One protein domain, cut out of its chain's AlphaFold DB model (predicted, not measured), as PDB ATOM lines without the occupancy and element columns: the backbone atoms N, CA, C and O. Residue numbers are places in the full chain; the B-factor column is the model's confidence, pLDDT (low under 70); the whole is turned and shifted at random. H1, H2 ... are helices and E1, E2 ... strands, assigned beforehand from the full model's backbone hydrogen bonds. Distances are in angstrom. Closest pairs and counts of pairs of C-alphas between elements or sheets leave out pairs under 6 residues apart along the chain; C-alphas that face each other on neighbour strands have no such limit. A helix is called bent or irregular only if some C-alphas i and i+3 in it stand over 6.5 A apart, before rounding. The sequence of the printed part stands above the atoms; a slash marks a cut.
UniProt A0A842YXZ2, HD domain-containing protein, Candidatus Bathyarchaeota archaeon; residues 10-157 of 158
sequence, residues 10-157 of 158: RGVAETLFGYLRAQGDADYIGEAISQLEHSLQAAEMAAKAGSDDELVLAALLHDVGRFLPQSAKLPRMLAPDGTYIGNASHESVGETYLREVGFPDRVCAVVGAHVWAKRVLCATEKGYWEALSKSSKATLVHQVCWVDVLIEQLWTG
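This is residues 10 to 157 of the 158 residues of the protein "HD domain-containing protein" of Candidatus Bathyarchaeota archaeon (UniProt A0A842YXZ2). Four helical stretches, H2, H3, the arm H6a and H5, stand side by side in a curved row; after H6a the bent helix H6 turns away, and its second arm H6b leads to a looser far end of H7, H8 and H9. The small hairpin E1 and E2 packs on H8, while H1 and H9 reach the two ends of the longest axis. The printed part has 148 residues, in the order H1 H2 H3 H4 E1 E2 H5 H6 H7 H8 H9: nine named helices, mostly helix by class, and one antiparallel sheet, E1 - E2. It is compact, with a radius of gyration of the C-alphas of 15.6 A, and only just elongated, spanning 53 by 35 by 29 A.

E1, residues 76 to 78, and E2, residues 84 to 87, form an antiparallel hairpin at 149 degrees; N 77 and O 86, 2.8 A apart, are within hydrogen-bond range. From H8, residues 134 to 143, the closest C-alphas to E2 are those of Thr 139 and Ile 85, 6.7 A apart. H6, residues 105 to 124, is the hub, touching four helices; assigned as one helix by its hydrogen bonds, it is bent, with C-alphas 112 and 115 7.5 A apart, into H6a, residues 105 to 112, and H6b, residues 115 to 124, at a steep tilt of 68 degrees, only just short of about perpendicular. H5, residues 90 to 100, and H6a form a helical hairpin at a shallow tilt of 21 degrees, closest at the C-alphas of Glu 91 and Gly 112, 4.5 A. H6a touches H3, residues 53 to 61, at 31 degrees, a shallow tilt, the same way, closest at the C-alphas of Val 107 and Ala 58, 5.0 A. H2, residues 35 to 48, and H3 form another helical hairpin, a shallow tilt of 20 degrees, closest at the C-alphas of Ala 43 and Leu 60, 4.8 A. H1, residues 10 to 22, only just touches H2, with 3 pairs of C-alphas within 8 A, closest at Leu 20 and Leu 36, 5.6 A. H4, residues 69 to 73, only just touches H5, with 3 pairs, closest at the C-alphas of Ser 71 and His 90, 7.0 A. H6b only just touches H8, with 3 pairs, about perpendicular at 79 degrees, closest at the C-alphas of Val 115 and Gln 143, 7.4 A; it touches H7, residues 128 to 131, only at the corner, and only just, with 3 pairs, closest at the C-alphas of Cys 122 and Trp 129, 5.1 A. H9, residues 146 to 156, touches no helix and is irregular, with C-alphas 147 and 150 7.5 A apart. Every O i to N i+4 pair is within hydrogen-bond range in H1, H2, H3, H5, H6a and H6b; H8 has 5 of 6, H9 4 of 7, H4 0 of 1 but 2 of 2 O i to N i+3 pairs, and H7 is too short for an O i to N i+4 pair.

H1 begins at C-alpha 10 (-15.900, -41.428, -34.121) and is 18.1 A long; H2 is 19.9 A, H5 15.2 A, H6b 14.4 A, H8 14.3 A and H3 12.1 A. E1 begins at C-alpha 76 (-35.517, -29.472, -12.017). H9, 16.1 A long, ends at C-alpha 156 (-29.565, -5.382, -2.374).

The C-alphas farthest apart are those of Arg 10 and Gly 157, 52.9 A. The printed part has no cut; H1 to H2 is a long link of 12 residues, H3 to H4 is short but not tight, and the other links are tight. Mean pLDDT of the printed part is 81.6; residues 23 to 32 and 142 to 157 are under 70.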
ATOM      1  N   ARG A  10     -14.987 -41.969 -33.108       90.12
ATOM      2  CA  ARG A  10     -15.900 -41.428 -34.121       90.12
ATOM      3  C   ARG A  10     -17.344 -41.559 -33.658       90.12
ATOM      4  O   ARG A  10     -18.065 -40.568 -33.705       90.12
ATOM      5  N   GLY A  11     -17.736 -42.729 -33.159       91.19
ATOM      6  CA  GLY A  11     -19.065 -42.945 -32.588       91.19
ATOM      7  C   GLY A  11     -19.358 -42.022 -31.401       91.19
ATOM      8  O   GLY A  11     -20.461 -41.476 -31.298       91.19
ATOM      9  N   VAL A  12     -18.363 -41.761 -30.543       90.00
ATOM     10  CA  VAL A  12     -18.479 -40.778 -29.449       90.00
ATOM     11  C   VAL A  12     -18.725 -39.369 -29.993       90.00
ATOM     12  O   VAL A  12     -19.660 -38.694 -29.555       90.00
ATOM     13  N   ALA A  13     -17.931 -38.928 -30.973       89.19
ATOM     14  CA  ALA A  13     -18.105 -37.614 -31.586       89.19
ATOM     15  C   ALA A  13     -19.478 -37.476 -32.266       89.19
ATOM     16  O   ALA A  13     -20.168 -36.478 -32.065       89.19
ATOM     17  N   GLU A  14     -19.911 -38.485 -33.027       90.19
ATOM     18  CA  GLU A  14     -21.230 -38.515 -33.670       90.19
ATOM     19  C   GLU A  14     -22.366 -38.440 -32.646       90.19
ATOM     20  O   GLU A  14     -23.323 -37.691 -32.848       90.19
ATOM     21  N   THR A  15     -22.235 -39.143 -31.520       90.12
ATOM     22  CA  THR A  15     -23.207 -39.103 -30.418       90.12
ATOM     23  C   THR A  15     -23.299 -37.706 -29.801       90.12
ATOM     24  O   THR A  15     -24.396 -37.163 -29.667       90.12
ATOM     25  N   LEU A  16     -22.159 -37.085 -29.484       88.19
ATOM     26  CA  LEU A  16     -22.102 -35.724 -28.939       88.19
ATOM     27  C   LEU A  16     -22.681 -34.688 -29.907       88.19
ATOM     28  O   LEU A  16     -23.479 -33.843 -29.501       88.19
ATOM     29  N   PHE A  17     -22.341 -34.776 -31.195       84.81
ATOM     30  CA  PHE A  17     -22.944 -33.923 -32.219       84.81
ATOM     31  C   PHE A  17     -24.442 -34.178 -32.372       84.81
ATOM     32  O   PHE A  17     -25.191 -33.233 -32.615       84.81
ATOM     33  N   GLY A  18     -24.889 -35.425 -32.217       86.50
ATOM     34  CA  GLY A  18     -26.303 -35.779 -32.170       86.50
ATOM     35  C   GLY A  18     -27.025 -35.045 -31.043       86.50
ATOM     36  O   GLY A  18     -28.053 -34.416 -31.292       86.50
ATOM     37  N   TYR A  19     -26.452 -35.042 -29.837       85.06
ATOM     38  CA  TYR A  19     -27.016 -34.292 -28.719       85.06
ATOM     39  C   TYR A  19     -27.022 -32.783 -28.967       85.06
ATOM     40  O   TYR A  19     -28.066 -32.162 -28.804       85.06
ATOM     41  N   LEU A  20     -25.905 -32.206 -29.419       81.06
ATOM     42  CA  LEU A  20     -25.800 -30.775 -29.723       81.06
ATOM     43  C   LEU A  20     -26.824 -30.334 -30.783       81.06
ATOM     44  O   LEU A  20     -27.494 -29.318 -30.613       81.06
ATOM     45  N   ARG A  21     -27.000 -31.113 -31.859       80.50
ATOM     46  CA  ARG A  21     -27.970 -30.819 -32.929       80.50
ATOM     47  C   ARG A  21     -29.413 -30.942 -32.470       80.50
ATOM     48  O   ARG A  21     -30.216 -30.095 -32.837       80.50
ATOM     49  N   ALA A  22     -29.734 -31.942 -31.651       75.00
ATOM     50  CA  ALA A  22     -31.080 -32.107 -31.100       75.00
ATOM     51  C   ALA A  22     -31.522 -30.909 -30.236       75.00
ATOM     52  O   ALA A  22     -32.715 -30.732 -30.009       75.00
ATOM     53  N   GLN A  23     -30.577 -30.084 -29.769       66.62
ATOM     54  CA  GLN A  23     -30.867 -28.841 -29.055       66.62
ATOM     55  C   GLN A  23     -30.995 -27.608 -29.966       66.62
ATOM     56  O   GLN A  23     -31.426 -26.561 -29.494       66.62
ATOM     57  N   GLY A  24     -30.619 -27.698 -31.247       58.88
ATOM     58  CA  GLY A  24     -30.775 -26.604 -32.215       58.88
ATOM     59  C   GLY A  24     -32.240 -26.268 -32.515       58.88
ATOM     60  O   GLY A  24     -32.546 -25.129 -32.847       58.88
ATOM     61  N   ASP A  25     -33.140 -27.236 -32.323       57.03
ATOM     62  CA  ASP A  25     -34.587 -27.082 -32.520       57.03
ATOM     63  C   ASP A  25     -35.331 -26.637 -31.238       57.03
ATOM     64  O   ASP A  25     -36.560 -26.544 -31.238       57.03
ATOM     65  N   ALA A  26     -34.613 -26.384 -30.134       55.22
ATOM     66  CA  ALA A  26     -35.178 -25.990 -28.843       55.22
ATOM     67  C   ALA A  26     -34.627 -24.631 -28.369       55.22
ATOM     68  O   ALA A  26     -33.418 -24.391 -28.404       55.22
ATOM     69  N   ASP A  27     -35.508 -23.752 -27.879       53.44
ATOM     70  CA  ASP A  27     -35.133 -22.432 -27.353       53.44
ATOM     71  C   ASP A  27     -34.114 -22.540 -26.197       53.44
ATOM     72  O   ASP A  27     -34.307 -23.309 -25.245       53.44
ATOM     73  N   TYR A  28     -33.052 -21.719 -26.209       58.22
ATOM     74  CA  TYR A  28     -32.158 -21.576 -25.053       58.22
ATOM     75  C   TYR A  28     -32.836 -20.737 -23.972       58.22
ATOM     76  O   TYR A  28     -32.664 -19.528 -23.939       58.22
ATOM     77  N   ILE A  29     -33.602 -21.362 -23.073       57.69
ATOM     78  CA  ILE A  29     -33.996 -20.805 -21.759       57.69
ATOM     79  C   ILE A  29     -34.352 -19.289 -21.821       57.69
ATOM     80  O   ILE A  29     -33.863 -18.472 -21.041       57.69
ATOM     81  N   GLY A  30     -35.180 -18.886 -22.791       56.81
ATOM     82  CA  GLY A  30     -35.641 -17.499 -22.946       56.81
ATOM     83  C   GLY A  30     -34.685 -16.505 -23.633       56.81
ATOM     84  O   GLY A  30     -34.914 -15.297 -23.528       56.81
ATOM     85  N   GLU A  31     -33.643 -16.963 -24.328       59.53
ATOM     86  CA  GLU A  31     -32.793 -16.148 -25.209       59.53
ATOM     87  C   GLU A  31     -33.094 -16.411 -26.689       59.53
ATOM     88  O   GLU A  31     -33.592 -17.467 -27.062       59.53
ATOM     89  N   ALA A  32     -32.773 -15.437 -27.545       64.69
ATOM     90  CA  ALA A  32     -32.999 -15.509 -28.990       64.69
ATOM     91  C   ALA A  32     -31.915 -16.319 -29.737       64.69
ATOM     92  O   ALA A  32     -31.600 -16.005 -30.882       64.69
ATOM     93  N   ILE A  33     -31.315 -17.304 -29.067       73.25
ATOM     94  CA  ILE A  33     -30.365 -18.261 -29.640       73.25
ATOM     95  C   ILE A  33     -30.719 -19.661 -29.132       73.25
ATOM     96  O   ILE A  33     -31.320 -19.811 -28.076       73.25
ATOM     97  N   SER A  34     -30.368 -20.696 -29.876       79.50
ATOM     98  CA  SER A  34     -30.449 -22.093 -29.451       79.50
ATOM     99  C   SER A  34     -29.253 -22.473 -28.568       79.50
ATOM    100  O   SER A  34     -28.202 -21.829 -28.585       79.50
ATOM    101  N   GLN A  35     -29.371 -23.569 -27.812       77.81
ATOM    102  CA  GLN A  35     -28.243 -24.152 -27.057       77.81
ATOM    103  C   GLN A  35     -27.048 -24.491 -27.963       77.81
ATOM    104  O   GLN A  35     -25.890 -24.358 -27.555       77.81
ATOM    105  N   LEU A  36     -27.324 -24.916 -29.201       83.75
ATOM    106  CA  LEU A  36     -26.289 -25.178 -30.196       83.75
ATOM    107  C   LEU A  36     -25.551 -23.890 -30.572       83.75
ATOM    108  O   LEU A  36     -24.324 -23.874 -30.583       83.75
ATOM    109  N   GLU A  37     -26.283 -22.811 -30.854       86.06
ATOM    110  CA  GLU A  37     -25.689 -21.512 -31.184       86.06
ATOM    111  C   GLU A  37     -24.862 -20.954 -30.025       86.06
ATOM    112  O   GLU A  37     -23.745 -20.500 -30.261       86.06
ATOM    113  N   HIS A  38     -25.347 -21.054 -28.784       86.69
ATOM    114  CA  HIS A  38     -24.582 -20.688 -27.584       86.69
ATOM    115  C   HIS A  38     -23.256 -21.458 -27.495       86.69
ATOM    116  O   HIS A  38     -22.184 -20.861 -27.382       86.69
ATOM    117  N   SER A  39     -23.315 -22.783 -27.640       90.12
ATOM    118  CA  SER A  39     -22.131 -23.653 -27.597       90.12
ATOM    119  C   SER A  39     -21.122 -23.310 -28.703       90.12
ATOM    120  O   SER A  39     -19.917 -23.234 -28.460       90.12
ATOM    121  N   LEU A  40     -21.608 -23.053 -29.923       91.81
ATOM    122  CA  LEU A  40     -20.773 -22.670 -31.064       91.81
ATOM    123  C   LEU A  40     -20.146 -21.282 -30.883       91.81
ATOM    124  O   LEU A  40     -18.969 -21.113 -31.193       91.81
ATOM    125  N   GLN A  41     -20.891 -20.305 -30.361       92.00
ATOM    126  CA  GLN A  41     -20.365 -18.969 -30.072       92.00
ATOM    127  C   GLN A  41     -19.275 -19.021 -28.996       92.00
ATOM    128  O   GLN A  41     -18.229 -18.397 -29.165       92.00
ATOM    129  N   ALA A  42     -19.469 -19.803 -27.929       92.88
ATOM    130  CA  ALA A  42     -18.458 -19.991 -26.888       92.88
ATOM    131  C   ALA A  42     -17.161 -20.596 -27.454       92.88
ATOM    132  O   ALA A  42     -16.067 -20.088 -27.194       92.88
ATOM    133  N   ALA A  43     -17.282 -21.637 -28.283       94.62
ATOM    134  CA  ALA A  43     -16.145 -22.256 -28.959       94.62
ATOM    135  C   ALA A  43     -15.437 -21.283 -29.919       94.62
ATOM    136  O   ALA A  43     -14.208 -21.191 -29.924       94.62
ATOM    137  N   GLU A  44     -16.199 -20.512 -30.701       95.25
ATOM    138  CA  GLU A  44     -15.651 -19.513 -31.621       95.25
ATOM    139  C   GLU A  44     -14.899 -18.405 -30.867       95.25
ATOM    140  O   GLU A  44     -13.810 -18.005 -31.283       95.25
ATOM    141  N   MET A  45     -15.437 -17.926 -29.742       94.88
ATOM    142  CA  MET A  45     -14.769 -16.934 -28.897       94.88
ATOM    143  C   MET A  45     -13.451 -17.467 -28.328       94.88
ATOM    144  O   MET A  45     -12.442 -16.763 -28.387       94.88
ATOM    145  N   ALA A  46     -13.428 -18.711 -27.839       94.19
ATOM    146  CA  ALA A  46     -12.203 -19.349 -27.360       94.19
ATOM    147  C   ALA A  46     -11.143 -19.442 -28.473       94.19
ATOM    148  O   ALA A  46      -9.983 -19.084 -28.250       94.19
ATOM    149  N   ALA A  47     -11.550 -19.836 -29.683       96.00
ATOM    150  CA  ALA A  47     -10.660 -19.928 -30.839       96.00
ATOM    151  C   ALA A  47     -10.119 -18.549 -31.262       96.00
ATOM    152  O   ALA A  47      -8.917 -18.388 -31.468       96.00
ATOM    153  N   LYS A  48     -10.979 -17.521 -31.327       96.19
ATOM    154  CA  LYS A  48     -10.581 -16.134 -31.643       96.19
ATOM    155  C   LYS A  48      -9.635 -15.538 -30.600       96.19
ATOM    156  O   LYS A  48      -8.805 -14.702 -30.949       96.19
ATOM    157  N   ALA A  49      -9.738 -15.973 -29.346       95.19
ATOM    158  CA  ALA A  49      -8.818 -15.590 -28.279       95.19
ATOM    159  C   ALA A  49      -7.447 -16.296 -28.362       95.19
ATOM    160  O   ALA A  49      -6.574 -16.009 -27.545       95.19
ATOM    161  N   GLY A  50      -7.234 -17.197 -29.333       96.31
ATOM    162  CA  GLY A  50      -5.982 -17.944 -29.490       96.31
ATOM    163  C   GLY A  50      -5.816 -19.079 -28.479       96.31
ATOM    164  O   GLY A  50      -4.688 -19.461 -28.171       96.31
ATOM    165  N   SER A  51      -6.925 -19.587 -27.936       96.75
ATOM    166  CA  SER A  51      -6.912 -20.730 -27.021       96.75
ATOM    167  C   SER A  51      -6.492 -22.016 -27.737       96.75
ATOM    168  O   SER A  51      -6.661 -22.143 -28.947       96.75
ATOM    169  N   ASP A  52      -5.974 -22.980 -26.978       97.62
ATOM    170  CA  ASP A  52      -5.673 -24.315 -27.497       97.62
ATOM    171  C   ASP A  52      -6.937 -25.152 -27.779       97.62
ATOM    172  O   ASP A  52      -8.040 -24.828 -27.326       97.62
ATOM    173  N   ASP A  53      -6.761 -26.247 -28.524       97.31
ATOM    174  CA  ASP A  53      -7.852 -27.130 -28.954       97.31
ATOM    175  C   ASP A  53      -8.655 -27.697 -27.775       97.31
ATOM    176  O   ASP A  53      -9.873 -27.835 -27.872       97.31
ATOM    177  N   GLU A  54      -8.005 -27.996 -26.644       97.31
ATOM    178  CA  GLU A  54      -8.692 -28.506 -25.455       97.31
ATOM    179  C   GLU A  54      -9.645 -27.466 -24.865       97.31
ATOM    180  O   GLU A  54     -10.767 -27.805 -24.490       97.31
ATOM    181  N   LEU A  55      -9.234 -26.198 -24.793       96.94
ATOM    182  CA  LEU A  55     -10.084 -25.140 -24.259       96.94
ATOM    183  C   LEU A  55     -11.210 -24.763 -25.231       96.94
ATOM    184  O   LEU A  55     -12.331 -24.514 -24.788       96.94
ATOM    185  N   VAL A  56     -10.949 -24.782 -26.541       97.38
ATOM    186  CA  VAL A  56     -11.997 -24.626 -27.566       97.38
ATOM    187  C   VAL A  56     -13.033 -25.747 -27.450       97.38
ATOM    188  O   VAL A  56     -14.237 -25.489 -27.465       97.38
ATOM    189  N   LEU A  57     -12.577 -26.987 -27.272       95.75
ATOM    190  CA  LEU A  57     -13.438 -28.156 -27.105       95.75
ATOM    191  C   LEU A  57     -14.229 -28.109 -25.793       95.75
ATOM    192  O   LEU A  57     -15.420 -28.416 -25.783       95.75
ATOM    193  N   ALA A  58     -13.600 -27.678 -24.698       96.25
ATOM    194  CA  ALA A  58     -14.281 -27.478 -23.424       96.25
ATOM    195  C   ALA A  58     -15.354 -26.385 -23.521       96.25
ATOM    196  O   ALA A  58     -16.452 -26.574 -23.010       96.25
ATOM    197  N   ALA A  59     -15.079 -25.278 -24.220       95.19
ATOM    198  CA  ALA A  59     -16.063 -24.224 -24.457       95.19
ATOM    199  C   ALA A  59     -17.258 -24.726 -25.284       95.19
ATOM    200  O   ALA A  59     -18.402 -24.430 -24.942       95.19
ATOM    201  N   LEU A  60     -17.013 -25.547 -26.310       94.31
ATOM    202  CA  LEU A  60     -18.072 -26.182 -27.101       94.31
ATOM    203  C   LEU A  60     -18.954 -27.126 -26.265       94.31
ATOM    204  O   LEU A  60     -20.146 -27.249 -26.529       94.31
ATOM    205  N   LEU A  61     -18.372 -27.818 -25.282       94.44
ATOM    206  CA  LEU A  61     -19.026 -28.903 -24.543       94.44
ATOM    207  C   LEU A  61     -19.414 -28.538 -23.102       94.44
ATOM    208  O   LEU A  61     -19.904 -29.402 -22.379       94.44
ATOM    209  N   HIS A  62     -19.221 -27.294 -22.658       93.94
ATOM    210  CA  HIS A  62     -19.405 -26.930 -21.246       93.94
ATOM    211  C   HIS A  62     -20.824 -27.194 -20.719       93.94
ATOM    212  O   HIS A  62     -20.992 -27.580 -19.565       93.94
ATOM    213  N   ASP A  63     -21.833 -27.072 -21.582       91.44
ATOM    214  CA  ASP A  63     -23.237 -27.319 -21.253       91.44
ATOM    215  C   ASP A  63     -23.700 -28.765 -21.544       91.44
ATOM    216  O   ASP A  63     -24.887 -29.071 -21.397       91.44
ATOM    217  N   VAL A  64     -22.788 -29.690 -21.899       90.69
ATOM    218  CA  VAL A  64     -23.125 -31.056 -22.359       90.69
ATOM    219  C   VAL A  64     -24.028 -31.836 -21.414       90.69
ATOM    220  O   VAL A  64     -24.954 -32.531 -21.837       90.69
ATOM    221  N   GLY A  65     -23.838 -31.659 -20.109       89.75
ATOM    222  CA  GLY A  65     -24.643 -32.344 -19.106       89.75
ATOM    223  C   GLY A  65     -26.114 -31.937 -19.072       89.75
ATOM    224  O   GLY A  65     -26.902 -32.642 -18.449       89.75
ATOM    225  N   ARG A  66     -26.531 -30.856 -19.748       85.75
ATOM    226  CA  ARG A  66     -27.954 -30.480 -19.842       85.75
ATOM    227  C   ARG A  66     -28.753 -31.473 -20.672       85.75
ATOM    228  O   ARG A  66     -29.920 -31.722 -20.373       85.75
ATOM    229  N   PHE A  67     -28.123 -32.052 -21.686       82.50
ATOM    230  CA  PHE A  67     -28.798 -32.804 -22.741       82.50
ATOM    231  C   PHE A  67     -28.510 -34.304 -22.734       82.50
ATOM    232  O   PHE A  67     -29.077 -35.054 -23.527       82.50
ATOM    233  N   LEU A  68     -27.681 -34.763 -21.799       85.75
ATOM    234  CA  LEU A  68     -27.488 -36.186 -21.568       85.75
ATOM    235  C   LEU A  68     -28.757 -36.824 -20.979       85.75
ATOM    236  O   LEU A  68     -29.384 -36.224 -20.107       85.75
ATOM    237  N   PRO A  69     -29.127 -38.062 -21.359       81.38
ATOM    238  CA  PRO A  69     -30.301 -38.750 -20.804       81.38
ATOM    239  C   PRO A  69     -30.314 -38.834 -19.268       81.38
ATOM    240  O   PRO A  69     -31.373 -38.841 -18.639       81.38
ATOM    241  N   GLN A  70     -29.133 -38.888 -18.652       80.44
ATOM    242  CA  GLN A  70     -28.934 -38.885 -17.205       80.44
ATOM    243  C   GLN A  70     -29.444 -37.589 -16.555       80.44
ATOM    244  O   GLN A  70     -29.893 -37.628 -15.408       80.44
ATOM    245  N   SER A  71     -29.440 -36.469 -17.287       79.44
ATOM    246  CA  SER A  71     -29.885 -35.167 -16.792       79.44
ATOM    247  C   SER A  71     -31.364 -35.171 -16.415       79.44
ATOM    248  O   SER A  71     -31.739 -34.518 -15.448       79.44
ATOM    249  N   ALA A  72     -32.202 -35.961 -17.096       77.88
ATOM    250  CA  ALA A  72     -33.647 -36.028 -16.858       77.88
ATOM    251  C   ALA A  72     -34.027 -36.535 -15.453       77.88
ATOM    252  O   ALA A  72     -35.169 -36.373 -15.025       77.88
ATOM    253  N   LYS A  73     -33.085 -37.163 -14.738       79.88
ATOM    254  CA  LYS A  73     -33.276 -37.666 -13.369       79.88
ATOM    255  C   LYS A  73     -32.864 -36.659 -12.292       79.88
ATOM    256  O   LYS A  73     -33.092 -36.916 -11.112       79.88
ATOM    257  N   LEU A  74     -32.228 -35.557 -12.680       81.25
ATOM    258  CA  LEU A  74     -31.732 -34.548 -11.751       81.25
ATOM    259  C   LEU A  74     -32.856 -33.592 -11.320       81.25
ATOM    260  O   LEU A  74     -33.851 -33.440 -12.035       81.25
ATOM    261  N   PRO A  75     -32.712 -32.923 -10.160       82.69
ATOM    262  CA  PRO A  75     -33.671 -31.919  -9.718       82.69
ATOM    263  C   PRO A  75     -33.874 -30.828 -10.775       82.69
ATOM    264  O   PRO A  75     -32.912 -30.222 -11.252       82.69
ATOM    265  N   ARG A  76     -35.139 -30.564 -11.113       84.44
ATOM    266  CA  ARG A  76     -35.517 -29.472 -12.017       84.44
ATOM    267  C   ARG A  76     -35.296 -28.130 -11.330       84.44
ATOM    268  O   ARG A  76     -35.689 -27.951 -10.180       84.44
ATOM    269  N   MET A  77     -34.734 -27.184 -12.063       80.19
ATOM    270  CA  MET A  77     -34.655 -25.783 -11.677       80.19
ATOM    271  C   MET A  77     -35.838 -25.045 -12.302       80.19
ATOM    272  O   MET A  77     -36.096 -25.172 -13.504       80.19
ATOM    273  N   LEU A  78     -36.561 -24.294 -11.476       81.38
ATOM    274  CA  LEU A  78     -37.733 -23.527 -11.877       81.38
ATOM    275  C   LEU A  78     -37.517 -22.066 -11.494       81.38
ATOM    276  O   LEU A  78     -37.182 -21.786 -10.345       81.38
ATOM    277  N   ALA A  79     -37.748 -21.154 -12.431       77.69
ATOM    278  CA  ALA A  79     -37.797 -19.727 -12.146       77.69
ATOM    279  C   ALA A  79     -38.949 -19.395 -11.164       77.69
ATOM    280  O   ALA A  79     -39.858 -20.215 -10.986       77.69
ATOM    281  N   PRO A  80     -38.964 -18.200 -10.534       75.12
ATOM    282  CA  PRO A  80     -40.006 -17.819  -9.571       75.12
ATOM    283  C   PRO A  80     -41.444 -17.884 -10.107       75.12
ATOM    284  O   PRO A  80     -42.381 -18.064  -9.335       75.12
ATOM    285  N   ASP A  81     -41.622 -17.754 -11.423       79.88
ATOM    286  CA  ASP A  81     -42.909 -17.862 -12.120       79.88
ATOM    287  C   ASP A  81     -43.295 -19.311 -12.488       79.88
ATOM    288  O   ASP A  81     -44.330 -19.542 -13.111       79.88
ATOM    289  N   GLY A  82     -42.483 -20.296 -12.093       80.19
ATOM    290  CA  GLY A  82     -42.676 -21.714 -12.385       80.19
ATOM    291  C   GLY A  82     -42.089 -22.179 -13.722       80.19
ATOM    292  O   GLY A  82     -42.196 -23.366 -14.038       80.19
ATOM    293  N   THR A  83     -41.455 -21.296 -14.501       79.56
ATOM    294  CA  THR A  83     -40.860 -21.646 -15.799       79.56
ATOM    295  C   THR A  83     -39.676 -22.599 -15.627       79.56
ATOM    296  O   THR A  83     -38.802 -22.377 -14.791       79.56
ATOM    297  N   TYR A  84     -39.614 -23.662 -16.435       80.44
ATOM    298  CA  TYR A  84     -38.493 -24.606 -16.423       80.44
ATOM    299  C   TYR A  84     -37.234 -23.989 -17.040       80.44
ATOM    300  O   TYR A  84     -37.257 -23.546 -18.185       80.44
ATOM    301  N   ILE A  85     -36.126 -24.006 -16.292       76.50
ATOM    302  CA  ILE A  85     -34.851 -23.386 -16.696       76.50
ATOM    303  C   ILE A  85     -33.668 -24.372 -16.699       76.50
ATOM    304  O   ILE A  85     -32.502 -23.978 -16.687       76.50
ATOM    305  N   GLY A  86     -33.963 -25.674 -16.727       77.75
ATOM    306  CA  GLY A  86     -32.975 -26.753 -16.796       77.75
ATOM    307  C   GLY A  86     -32.948 -27.634 -15.550       77.75
ATOM    308  O   GLY A  86     -33.762 -27.483 -14.641       77.75
ATOM    309  N   ASN A  87     -31.985 -28.550 -15.504       82.31
ATOM    310  CA  ASN A  87     -31.746 -29.415 -14.353       82.31
ATOM    311  C   ASN A  87     -30.460 -29.003 -13.631       82.31
ATOM    312  O   ASN A  87     -29.517 -28.509 -14.253       82.31
ATOM    313  N   ALA A  88     -30.427 -29.198 -12.316       81.75
ATOM    314  CA  ALA A  88     -29.261 -28.884 -11.499       81.75
ATOM    315  C   ALA A  88     -28.062 -29.784 -11.848       81.75
ATOM    316  O   ALA A  88     -28.236 -30.896 -12.337       81.75
ATOM    317  N   SER A  89     -26.846 -29.333 -11.522       86.31
ATOM    318  CA  SER A  89     -25.605 -30.128 -11.614       86.31
ATOM    319  C   SER A  89     -25.191 -30.582 -13.027       86.31
ATOM    320  O   SER A  89     -24.495 -31.589 -13.177       86.31
ATOM    321  N   HIS A  90     -25.598 -29.863 -14.078       89.12
ATOM    322  CA  HIS A  90     -25.193 -30.165 -15.459       89.12
ATOM    323  C   HIS A  90     -23.671 -30.162 -15.673       89.12
ATOM    324  O   HIS A  90     -23.167 -30.952 -16.460       89.12
ATOM    325  N   GLU A  91     -22.932 -29.331 -14.947       91.00
ATOM    326  CA  GLU A  91     -21.476 -29.270 -14.979       91.00
ATOM    327  C   GLU A  91     -20.851 -30.580 -14.486       91.00
ATOM    328  O   GLU A  91     -19.992 -31.146 -15.156       91.00
ATOM    329  N   SER A  92     -21.372 -31.134 -13.385       92.38
ATOM    330  CA  SER A  92     -20.897 -32.399 -12.810       92.38
ATOM    331  C   SER A  92     -21.249 -33.596 -13.701       92.38
ATOM    332  O   SER A  92     -20.445 -34.514 -13.881       92.38
ATOM    333  N   VAL A  93     -22.454 -33.594 -14.280       92.38
ATOM    334  CA  VAL A  93     -22.892 -34.651 -15.204       92.38
ATOM    335  C   VAL A  93     -22.109 -34.604 -16.512       92.38
ATOM    336  O   VAL A  93     -21.710 -35.654 -17.014       92.38
ATOM    337  N   GLY A  94     -21.845 -33.404 -17.032       93.56
ATOM    338  CA  GLY A  94     -21.017 -33.211 -18.214       93.56
ATOM    339  C   GLY A  94     -19.580 -33.671 -17.991       93.56
ATOM    340  O   GLY A  94     -19.076 -34.465 -18.780       93.56
ATOM    341  N   GLU A  95     -18.950 -33.256 -16.887       95.88
ATOM    342  CA  GLU A  95     -17.602 -33.710 -16.521       95.88
ATOM    343  C   GLU A  95     -17.520 -35.239 -16.448       95.88
ATOM    344  O   GLU A  95     -16.631 -35.845 -17.048       95.88
ATOM    345  N   THR A  96     -18.449 -35.861 -15.715       95.12
ATOM    346  CA  THR A  96     -18.448 -37.314 -15.501       95.12
ATOM    347  C   THR A  96     -18.572 -38.053 -16.827       95.12
ATOM    348  O   THR A  96     -17.770 -38.937 -17.116       95.12
ATOM    349  N   TYR A  97     -19.525 -37.650 -17.670       94.12
ATOM    350  CA  TYR A  97     -19.739 -38.282 -18.965       94.12
ATOM    351  C   TYR A  97     -18.532 -38.137 -19.894       94.12
ATOM    352  O   TYR A  97     -18.090 -39.127 -20.471       94.12
ATOM    353  N   LEU A  98     -17.964 -36.932 -20.021       95.06
ATOM    354  CA  LEU A  98     -16.796 -36.700 -20.880       95.06
ATOM    355  C   LEU A  98     -15.595 -37.547 -20.444       95.06
ATOM    356  O   LEU A  98     -14.880 -38.089 -21.290       95.06
ATOM    357  N   ARG A  99     -15.419 -37.729 -19.132       95.69
ATOM    358  CA  ARG A  99     -14.398 -38.614 -18.566       95.69
ATOM    359  C   ARG A  99     -14.666 -40.082 -18.911       95.69
ATOM    360  O   ARG A  99     -13.741 -40.789 -19.300       95.69
ATOM    361  N   GLU A 100     -15.916 -40.532 -18.820       93.44
ATOM    362  CA  GLU A 100     -16.328 -41.898 -19.184       93.44
ATOM    363  C   GLU A 100     -16.135 -42.206 -20.677       93.44
ATOM    364  O   GLU A 100     -15.790 -43.335 -21.030       93.44
ATOM    365  N   VAL A 101     -16.327 -41.215 -21.555       92.62
ATOM    366  CA  VAL A 101     -16.143 -41.369 -23.009       92.62
ATOM    367  C   VAL A 101     -14.728 -41.028 -23.500       92.62
ATOM    368  O   VAL A 101     -14.480 -41.044 -24.703       92.62
ATOM    369  N   GLY A 102     -13.782 -40.777 -22.586       94.44
ATOM    370  CA  GLY A 102     -12.346 -40.738 -22.883       94.44
ATOM    371  C   GLY A 102     -11.774 -39.380 -23.302       94.44
ATOM    372  O   GLY A 102     -10.719 -39.346 -23.936       94.44
ATOM    373  N   PHE A 103     -12.428 -38.263 -22.971       95.44
ATOM    374  CA  PHE A 103     -11.851 -36.933 -23.200       95.44
ATOM    375  C   PHE A 103     -10.670 -36.652 -22.253       95.44
ATOM    376  O   PHE A 103     -10.631 -37.192 -21.143       95.44
ATOM    377  N   PRO A 104      -9.720 -35.779 -22.649       96.44
ATOM    378  CA  PRO A 104      -8.615 -35.374 -21.785       96.44
ATOM    379  C   PRO A 104      -9.101 -34.783 -20.456       96.44
ATOM    380  O   PRO A 104     -10.060 -34.010 -20.422       96.44
ATOM    381  N   ASP A 105      -8.379 -35.073 -19.370       96.94
ATOM    382  CA  ASP A 105      -8.730 -34.629 -18.013       96.94
ATOM    383  C   ASP A 105      -8.953 -33.119 -17.909       96.94
ATOM    384  O   ASP A 105      -9.846 -32.672 -17.187       96.94
ATOM    385  N   ARG A 106      -8.165 -32.332 -18.650       97.38
ATOM    386  CA  ARG A 106      -8.284 -30.875 -18.677       97.38
ATOM    387  C   ARG A 106      -9.618 -30.416 -19.263       97.38
ATOM    388  O   ARG A 106     -10.227 -29.514 -18.695       97.38
ATOM    389  N   VAL A 107     -10.100 -31.050 -20.333       97.69
ATOM    390  CA  VAL A 107     -11.413 -30.736 -20.921       97.69
ATOM    391  C   VAL A 107     -12.510 -31.016 -19.897       97.69
ATOM    392  O   VAL A 107     -13.314 -30.136 -19.598       97.69
ATOM    393  N   CYS A 108     -12.487 -32.208 -19.297       97.56
ATOM    394  CA  CYS A 108     -13.455 -32.626 -18.285       97.56
ATOM    395  C   CYS A 108     -13.479 -31.660 -17.089       97.56
ATOM    396  O   CYS A 108     -14.549 -31.217 -16.677       97.56
ATOM    397  N   ALA A 109     -12.306 -31.271 -16.578       96.88
ATOM    398  CA  ALA A 109     -12.182 -30.359 -15.445       96.88
ATOM    399  C   ALA A 109     -12.699 -28.944 -15.756       96.88
ATOM    400  O   ALA A 109     -13.361 -28.335 -14.916       96.88
ATOM    401  N   VAL A 110     -12.433 -28.413 -16.956       96.69
ATOM    402  CA  VAL A 110     -12.961 -27.099 -17.369       96.69
ATOM    403  C   VAL A 110     -14.487 -27.140 -17.473       96.69
ATOM    404  O   VAL A 110     -15.150 -26.228 -16.978       96.69
ATOM    405  N   VAL A 111     -15.050 -28.214 -18.041       96.00
ATOM    406  CA  VAL A 111     -16.506 -28.421 -18.085       96.00
ATOM    407  C   VAL A 111     -17.094 -28.516 -16.674       96.00
ATOM    408  O   VAL A 111     -18.066 -27.826 -16.389       96.00
ATOM    409  N   GLY A 112     -16.501 -29.282 -15.759       94.50
ATOM    410  CA  GLY A 112     -16.993 -29.390 -14.377       94.50
ATOM    411  C   GLY A 112     -16.921 -28.080 -13.589       94.50
ATOM    412  O   GLY A 112     -17.788 -27.778 -12.769       94.50
ATOM    413  N   ALA A 113     -15.915 -27.249 -13.868       94.25
ATOM    414  CA  ALA A 113     -15.668 -26.019 -13.127       94.25
ATOM    415  C   ALA A 113     -16.456 -24.797 -13.628       94.25
ATOM    416  O   ALA A 113     -16.451 -23.770 -12.950       94.25
ATOM    417  N   HIS A 114     -17.129 -24.850 -14.783       93.19
ATOM    418  CA  HIS A 114     -17.628 -23.630 -15.433       93.19
ATOM    419  C   HIS A 114     -18.691 -22.869 -14.605       93.19
ATOM    420  O   HIS A 114     -18.708 -21.636 -14.593       93.19
ATOM    421  N   VAL A 115     -19.536 -23.572 -13.838       90.69
ATOM    422  CA  VAL A 115     -20.492 -22.936 -12.907       90.69
ATOM    423  C   VAL A 115     -19.768 -22.272 -11.740       90.69
ATOM    424  O   VAL A 115     -20.126 -21.163 -11.338       90.69
ATOM    425  N   TRP A 116     -18.731 -22.923 -11.208       91.12
ATOM    426  CA  TRP A 116     -17.901 -22.349 -10.152       91.12
ATOM    427  C   TRP A 116     -17.153 -21.107 -10.644       91.12
ATOM    428  O   TRP A 116     -17.159 -20.085  -9.963       91.12
ATOM    429  N   ALA A 117     -16.595 -21.149 -11.855       88.75
ATOM    430  CA  ALA A 117     -15.956 -19.996 -12.483       88.75
ATOM    431  C   ALA A 117     -16.925 -18.809 -12.593       88.75
ATOM    432  O   ALA A 117     -16.584 -17.701 -12.181       88.75
ATOM    433  N   LYS A 118     -18.165 -19.053 -13.041       87.56
ATOM    434  CA  LYS A 118     -19.227 -18.036 -13.077       87.56
ATOM    435  C   LYS A 118     -19.496 -17.436 -11.689       87.56
ATOM    436  O   LYS A 118     -19.593 -16.218 -11.568       87.56
ATOM    437  N   ARG A 119     -19.574 -18.263 -10.638       88.12
ATOM    438  CA  ARG A 119     -19.776 -17.808  -9.245       88.12
ATOM    439  C   ARG A 119     -18.635 -16.921  -8.757       88.12
ATOM    440  O   ARG A 119     -18.893 -15.856  -8.205       88.12
ATOM    441  N   VAL A 120     -17.392 -17.345  -8.980       87.50
ATOM    442  CA  VAL A 120     -16.207 -16.582  -8.569       87.50
ATOM    443  C   VAL A 120     -16.158 -15.246  -9.297       87.50
ATOM    444  O   VAL A 120     -16.051 -14.222  -8.636       87.50
ATOM    445  N   LEU A 121     -16.327 -15.229 -10.622       86.19
ATOM    446  CA  LEU A 121     -16.300 -13.990 -11.406       86.19
ATOM    447  C   LEU A 121     -17.403 -13.016 -10.977       86.19
ATOM    448  O   LEU A 121     -17.143 -11.830 -10.824       86.19
ATOM    449  N   CYS A 122     -18.609 -13.508 -10.687       87.44
ATOM    450  CA  CYS A 122     -19.670 -12.693 -10.096       87.44
ATOM    451  C   CYS A 122     -19.277 -12.073  -8.745       87.44
ATOM    452  O   CYS A 122     -19.679 -10.948  -8.463       87.44
ATOM    453  N   ALA A 123     -18.517 -12.791  -7.917       85.38
ATOM    454  CA  ALA A 123     -18.098 -12.323  -6.599       85.38
ATOM    455  C   ALA A 123     -16.869 -11.396  -6.636       85.38
ATOM    456  O   ALA A 123     -16.731 -10.538  -5.766       85.38
ATOM    457  N   THR A 124     -15.964 -11.573  -7.603       87.44
ATOM    458  CA  THR A 124     -14.662 -10.886  -7.622       87.44
ATOM    459  C   THR A 124     -14.560  -9.780  -8.665       87.44
ATOM    460  O   THR A 124     -13.822  -8.822  -8.448       87.44
ATOM    461  N   GLU A 125     -15.298  -9.873  -9.774       87.69
ATOM    462  CA  GLU A 125     -15.209  -8.931 -10.892       87.69
ATOM    463  C   GLU A 125     -16.412  -7.986 -10.918       87.69
ATOM    464  O   GLU A 125     -17.554  -8.361 -11.208       87.69
ATOM    465  N   LYS A 126     -16.153  -6.704 -10.648       90.06
ATOM    466  CA  LYS A 126     -17.184  -5.664 -10.697       90.06
ATOM    467  C   LYS A 126     -17.789  -5.585 -12.104       90.06
ATOM    468  O   LYS A 126     -17.067  -5.415 -13.080       90.06
ATOM    469  N   GLY A 127     -19.118  -5.621 -12.202       87.31
ATOM    470  CA  GLY A 127     -19.830  -5.550 -13.483       87.31
ATOM    471  C   GLY A 127     -20.109  -6.911 -14.127       87.31
ATOM    472  O   GLY A 127     -20.852  -6.974 -15.108       87.31
ATOM    473  N   TYR A 128     -19.533  -8.005 -13.608       85.69
ATOM    474  CA  TYR A 128     -19.691  -9.325 -14.219       85.69
ATOM    475  C   TYR A 128     -21.117  -9.862 -14.067       85.69
ATOM    476  O   TYR A 128     -21.688 -10.384 -15.022       85.69
ATOM    477  N   TRP A 129     -21.732  -9.673 -12.893       84.00
ATOM    478  CA  TRP A 129     -23.141 -10.012 -12.685       84.00
ATOM    479  C   TRP A 129     -24.041  -9.281 -13.678       84.00
ATOM    480  O   TRP A 129     -24.897  -9.893 -14.307       84.00
ATOM    481  N   GLU A 130     -23.840  -7.981 -13.870       88.31
ATOM    482  CA  GLU A 130     -24.634  -7.160 -14.777       88.31
ATOM    483  C   GLU A 130     -24.541  -7.669 -16.218       88.31
ATOM    484  O   GLU A 130     -25.576  -7.739 -16.887       88.31
ATOM    485  N   ALA A 131     -23.347  -8.097 -16.640       85.12
ATOM    486  CA  ALA A 131     -23.070  -8.655 -17.959       85.12
ATOM    487  C   ALA A 131     -23.686 -10.047 -18.201       85.12
ATOM    488  O   ALA A 131     -23.835 -10.445 -19.357       85.12
ATOM    489  N   LEU A 132     -24.080 -10.784 -17.152       83.38
ATOM    490  CA  LEU A 132     -24.756 -12.069 -17.326       83.38
ATOM    491  C   LEU A 132     -26.125 -11.905 -17.994       83.38
ATOM    492  O   LEU A 132     -26.920 -11.008 -17.672       83.38
ATOM    493  N   SER A 133     -26.436 -12.861 -18.867       81.25
ATOM    494  CA  SER A 133     -27.754 -12.988 -19.476       81.25
ATOM    495  C   SER A 133     -28.844 -13.273 -18.435       81.25
ATOM    496  O   SER A 133     -28.572 -13.698 -17.306       81.25
ATOM    497  N   LYS A 134     -30.114 -13.060 -18.805       80.62
ATOM    498  CA  LYS A 134     -31.255 -13.330 -17.909       80.62
ATOM    499  C   LYS A 134     -31.311 -14.803 -17.490       80.62
ATOM    500  O   LYS A 134     -31.492 -15.081 -16.307       80.62
ATOM    501  N   SER A 135     -31.091 -15.721 -18.432       75.94
ATOM    502  CA  SER A 135     -31.020 -17.164 -18.169       75.94
ATOM    503  C   SER A 135     -29.861 -17.513 -17.231       75.94
ATOM    504  O   SER A 135     -30.029 -18.234 -16.244       75.94
ATOM    505  N   SER A 136     -28.683 -16.934 -17.474       79.31
ATOM    506  CA  SER A 136     -27.502 -17.174 -16.641       79.31
ATOM    507  C   SER A 136     -27.698 -16.698 -15.204       79.31
ATOM    508  O   SER A 136     -27.285 -17.403 -14.285       79.31
ATOM    509  N   LYS A 137     -28.366 -15.552 -15.003       83.00
ATOM    510  CA  LYS A 137     -28.760 -15.046 -13.676       83.00
ATOM    511  C   LYS A 137     -29.776 -15.967 -13.005       83.00
ATOM    512  O   LYS A 137     -29.571 -16.356 -11.861       83.00
ATOM    513  N   ALA A 138     -30.829 -16.357 -13.726       77.62
ATOM    514  CA  ALA A 138     -31.875 -17.232 -13.201       77.62
ATOM    515  C   ALA A 138     -31.309 -18.585 -12.750       77.62
ATOM    516  O   ALA A 138     -31.571 -19.028 -11.638       77.62
ATOM    517  N   THR A 139     -30.474 -19.216 -13.576       76.06
ATOM    518  CA  THR A 139     -29.832 -20.495 -13.235       76.06
ATOM    519  C   THR A 139     -28.823 -20.353 -12.097       76.06
ATOM    520  O   THR A 139     -28.758 -21.232 -11.242       76.06
ATOM    521  N   LEU A 140     -28.079 -19.242 -12.037       79.38
ATOM    522  CA  LEU A 140     -27.072 -19.007 -11.002       79.38
ATOM    523  C   LEU A 140     -27.679 -18.967  -9.592       79.38
ATOM    524  O   LEU A 140     -27.073 -19.526  -8.684       79.38
ATOM    525  N   VAL A 141     -28.892 -18.427  -9.417       75.94
ATOM    526  CA  VAL A 141     -29.618 -18.429  -8.126       75.94
ATOM    527  C   VAL A 141     -29.849 -19.848  -7.587       75.94
ATOM    528  O   VAL A 141     -29.781 -20.072  -6.384       75.94
ATOM    529  N   HIS A 142     -30.063 -20.833  -8.462       67.25
ATOM    530  CA  HIS A 142     -30.225 -22.240  -8.066       67.25
ATOM    531  C   HIS A 142     -28.897 -23.000  -7.944       67.25
ATOM    532  O   HIS A 142     -28.871 -24.129  -7.456       67.25
ATOM    533  N   GLN A 143     -27.802 -22.405  -8.418       65.44
ATOM    534  CA  GLN A 143     -26.459 -22.988  -8.451       65.44
ATOM    535  C   GLN A 143     -25.569 -22.497  -7.293       65.44
ATOM    536  O   GLN A 143     -24.429 -22.949  -7.152       65.44
ATOM    537  N   VAL A 144     -26.082 -21.598  -6.447       57.69
ATOM    538  CA  VAL A 144     -25.489 -21.221  -5.159       57.69
ATOM    539  C   VAL A 144     -26.132 -22.021  -4.022       57.69
ATOM    540  O   VAL A 144     -27.345 -22.201  -3.956       57.69
ATOM    541  N   CYS A 145     -25.303 -22.532  -3.112       40.06
ATOM    542  CA  CYS A 145     -25.775 -23.084  -1.843       40.06
ATOM    543  C   CYS A 145     -26.244 -21.920  -0.958       40.06
ATOM    544  O   CYS A 145     -25.590 -20.883  -0.935       40.06
ATOM    545  N   TRP A 146     -27.313 -22.099  -0.175       36.19
ATOM    546  CA  TRP A 146     -27.875 -21.112   0.767       36.19
ATOM    547  C   TRP A 146     -26.888 -20.550   1.816       36.19
ATOM    548  O   TRP A 146     -27.243 -19.663   2.586       36.19
ATOM    549  N   VAL A 147     -25.643 -21.027   1.859       34.81
ATOM    550  CA  VAL A 147     -24.560 -20.415   2.646       34.81
ATOM    551  C   VAL A 147     -24.008 -19.140   1.972       34.81
ATOM    552  O   VAL A 147     -23.423 -18.301   2.650       34.81
ATOM    553  N   ASP A 148     -24.289 -18.917   0.683       42.72
ATOM    554  CA  ASP A 148     -23.909 -17.710  -0.068       42.72
ATOM    555  C   ASP A 148     -24.956 -16.575   0.009       42.72
ATOM    556  O   ASP A 148     -24.838 -15.585  -0.707       42.72
ATOM    557  N   VAL A 149     -25.965 -16.652   0.890       43.03
ATOM    558  CA  VAL A 149     -26.988 -15.588   1.093       43.03
ATOM    559  C   VAL A 149     -26.373 -14.228   1.490       43.03
ATOM    560  O   VAL A 149     -26.991 -13.180   1.314       43.03
ATOM    561  N   LEU A 150     -25.109 -14.203   1.921       40.75
ATOM    562  CA  LEU A 150     -24.328 -12.968   2.087       40.75
ATOM    563  C   LEU A 150     -24.153 -12.172   0.782       40.75
ATOM    564  O   LEU A 150     -24.012 -10.953   0.820       40.75
ATOM    565  N   ILE A 151     -24.203 -12.832  -0.373       47.00
ATOM    566  CA  ILE A 151     -24.087 -12.191  -1.682       47.00
ATOM    567  C   ILE A 151     -25.389 -11.453  -2.059       47.00
ATOM    568  O   ILE A 151     -25.330 -10.376  -2.648       47.00
ATOM    569  N   GLU A 152     -26.561 -11.942  -1.634       42.66
ATOM    570  CA  GLU A 152     -27.835 -11.211  -1.779       42.66
ATOM    571  C   GLU A 152     -27.878  -9.948  -0.897       42.66
ATOM    572  O   GLU A 152     -28.381  -8.906  -1.326       42.66
ATOM    573  N   GLN A 153     -27.290 -10.006   0.305       43.66
ATOM    574  CA  GLN A 153     -27.165  -8.847   1.202       43.66
ATOM    575  C   GLN A 153     -26.160  -7.807   0.684       43.66
ATOM    576  O   GLN A 153     -26.381  -6.607   0.824       43.66
ATOM    577  N   LEU A 154     -25.090  -8.238   0.010       46.47
ATOM    578  CA  LEU A 154     -24.144  -7.323  -0.636       46.47
ATOM    579  C   LEU A 154     -24.710  -6.676  -1.915       46.47
ATOM    580  O   LEU A 154     -24.301  -5.564  -2.247       46.47
ATOM    581  N   TRP A 155     -25.661  -7.317  -2.609       49.38
ATOM    582  CA  TRP A 155     -26.259  -6.780  -3.842       49.38
ATOM    583  C   TRP A 155     -27.519  -5.927  -3.651       49.38
ATOM    584  O   TRP A 155     -27.777  -5.060  -4.486       49.38
ATOM    585  N   THR A 156     -28.306  -6.132  -2.589       44.00
ATOM    586  CA  THR A 156     -29.565  -5.382  -2.374       44.00
ATOM    587  C   THR A 156     -29.404  -4.093  -1.567       44.00
ATOM    588  O   THR A 156     -30.323  -3.275  -1.562       44.00
ATOM    589  N   GLY A 157     -28.242  -3.861  -0.945       40.78
ATOM    590  CA  GLY A 157     -27.975  -2.636  -0.185       40.78
ATOM    591  C   GLY A 157     -28.953  -2.395   0.974       40.78
ATOM    592  O   GLY A 157     -29.217  -1.239   1.306       40.78
TER     593      GLY A 157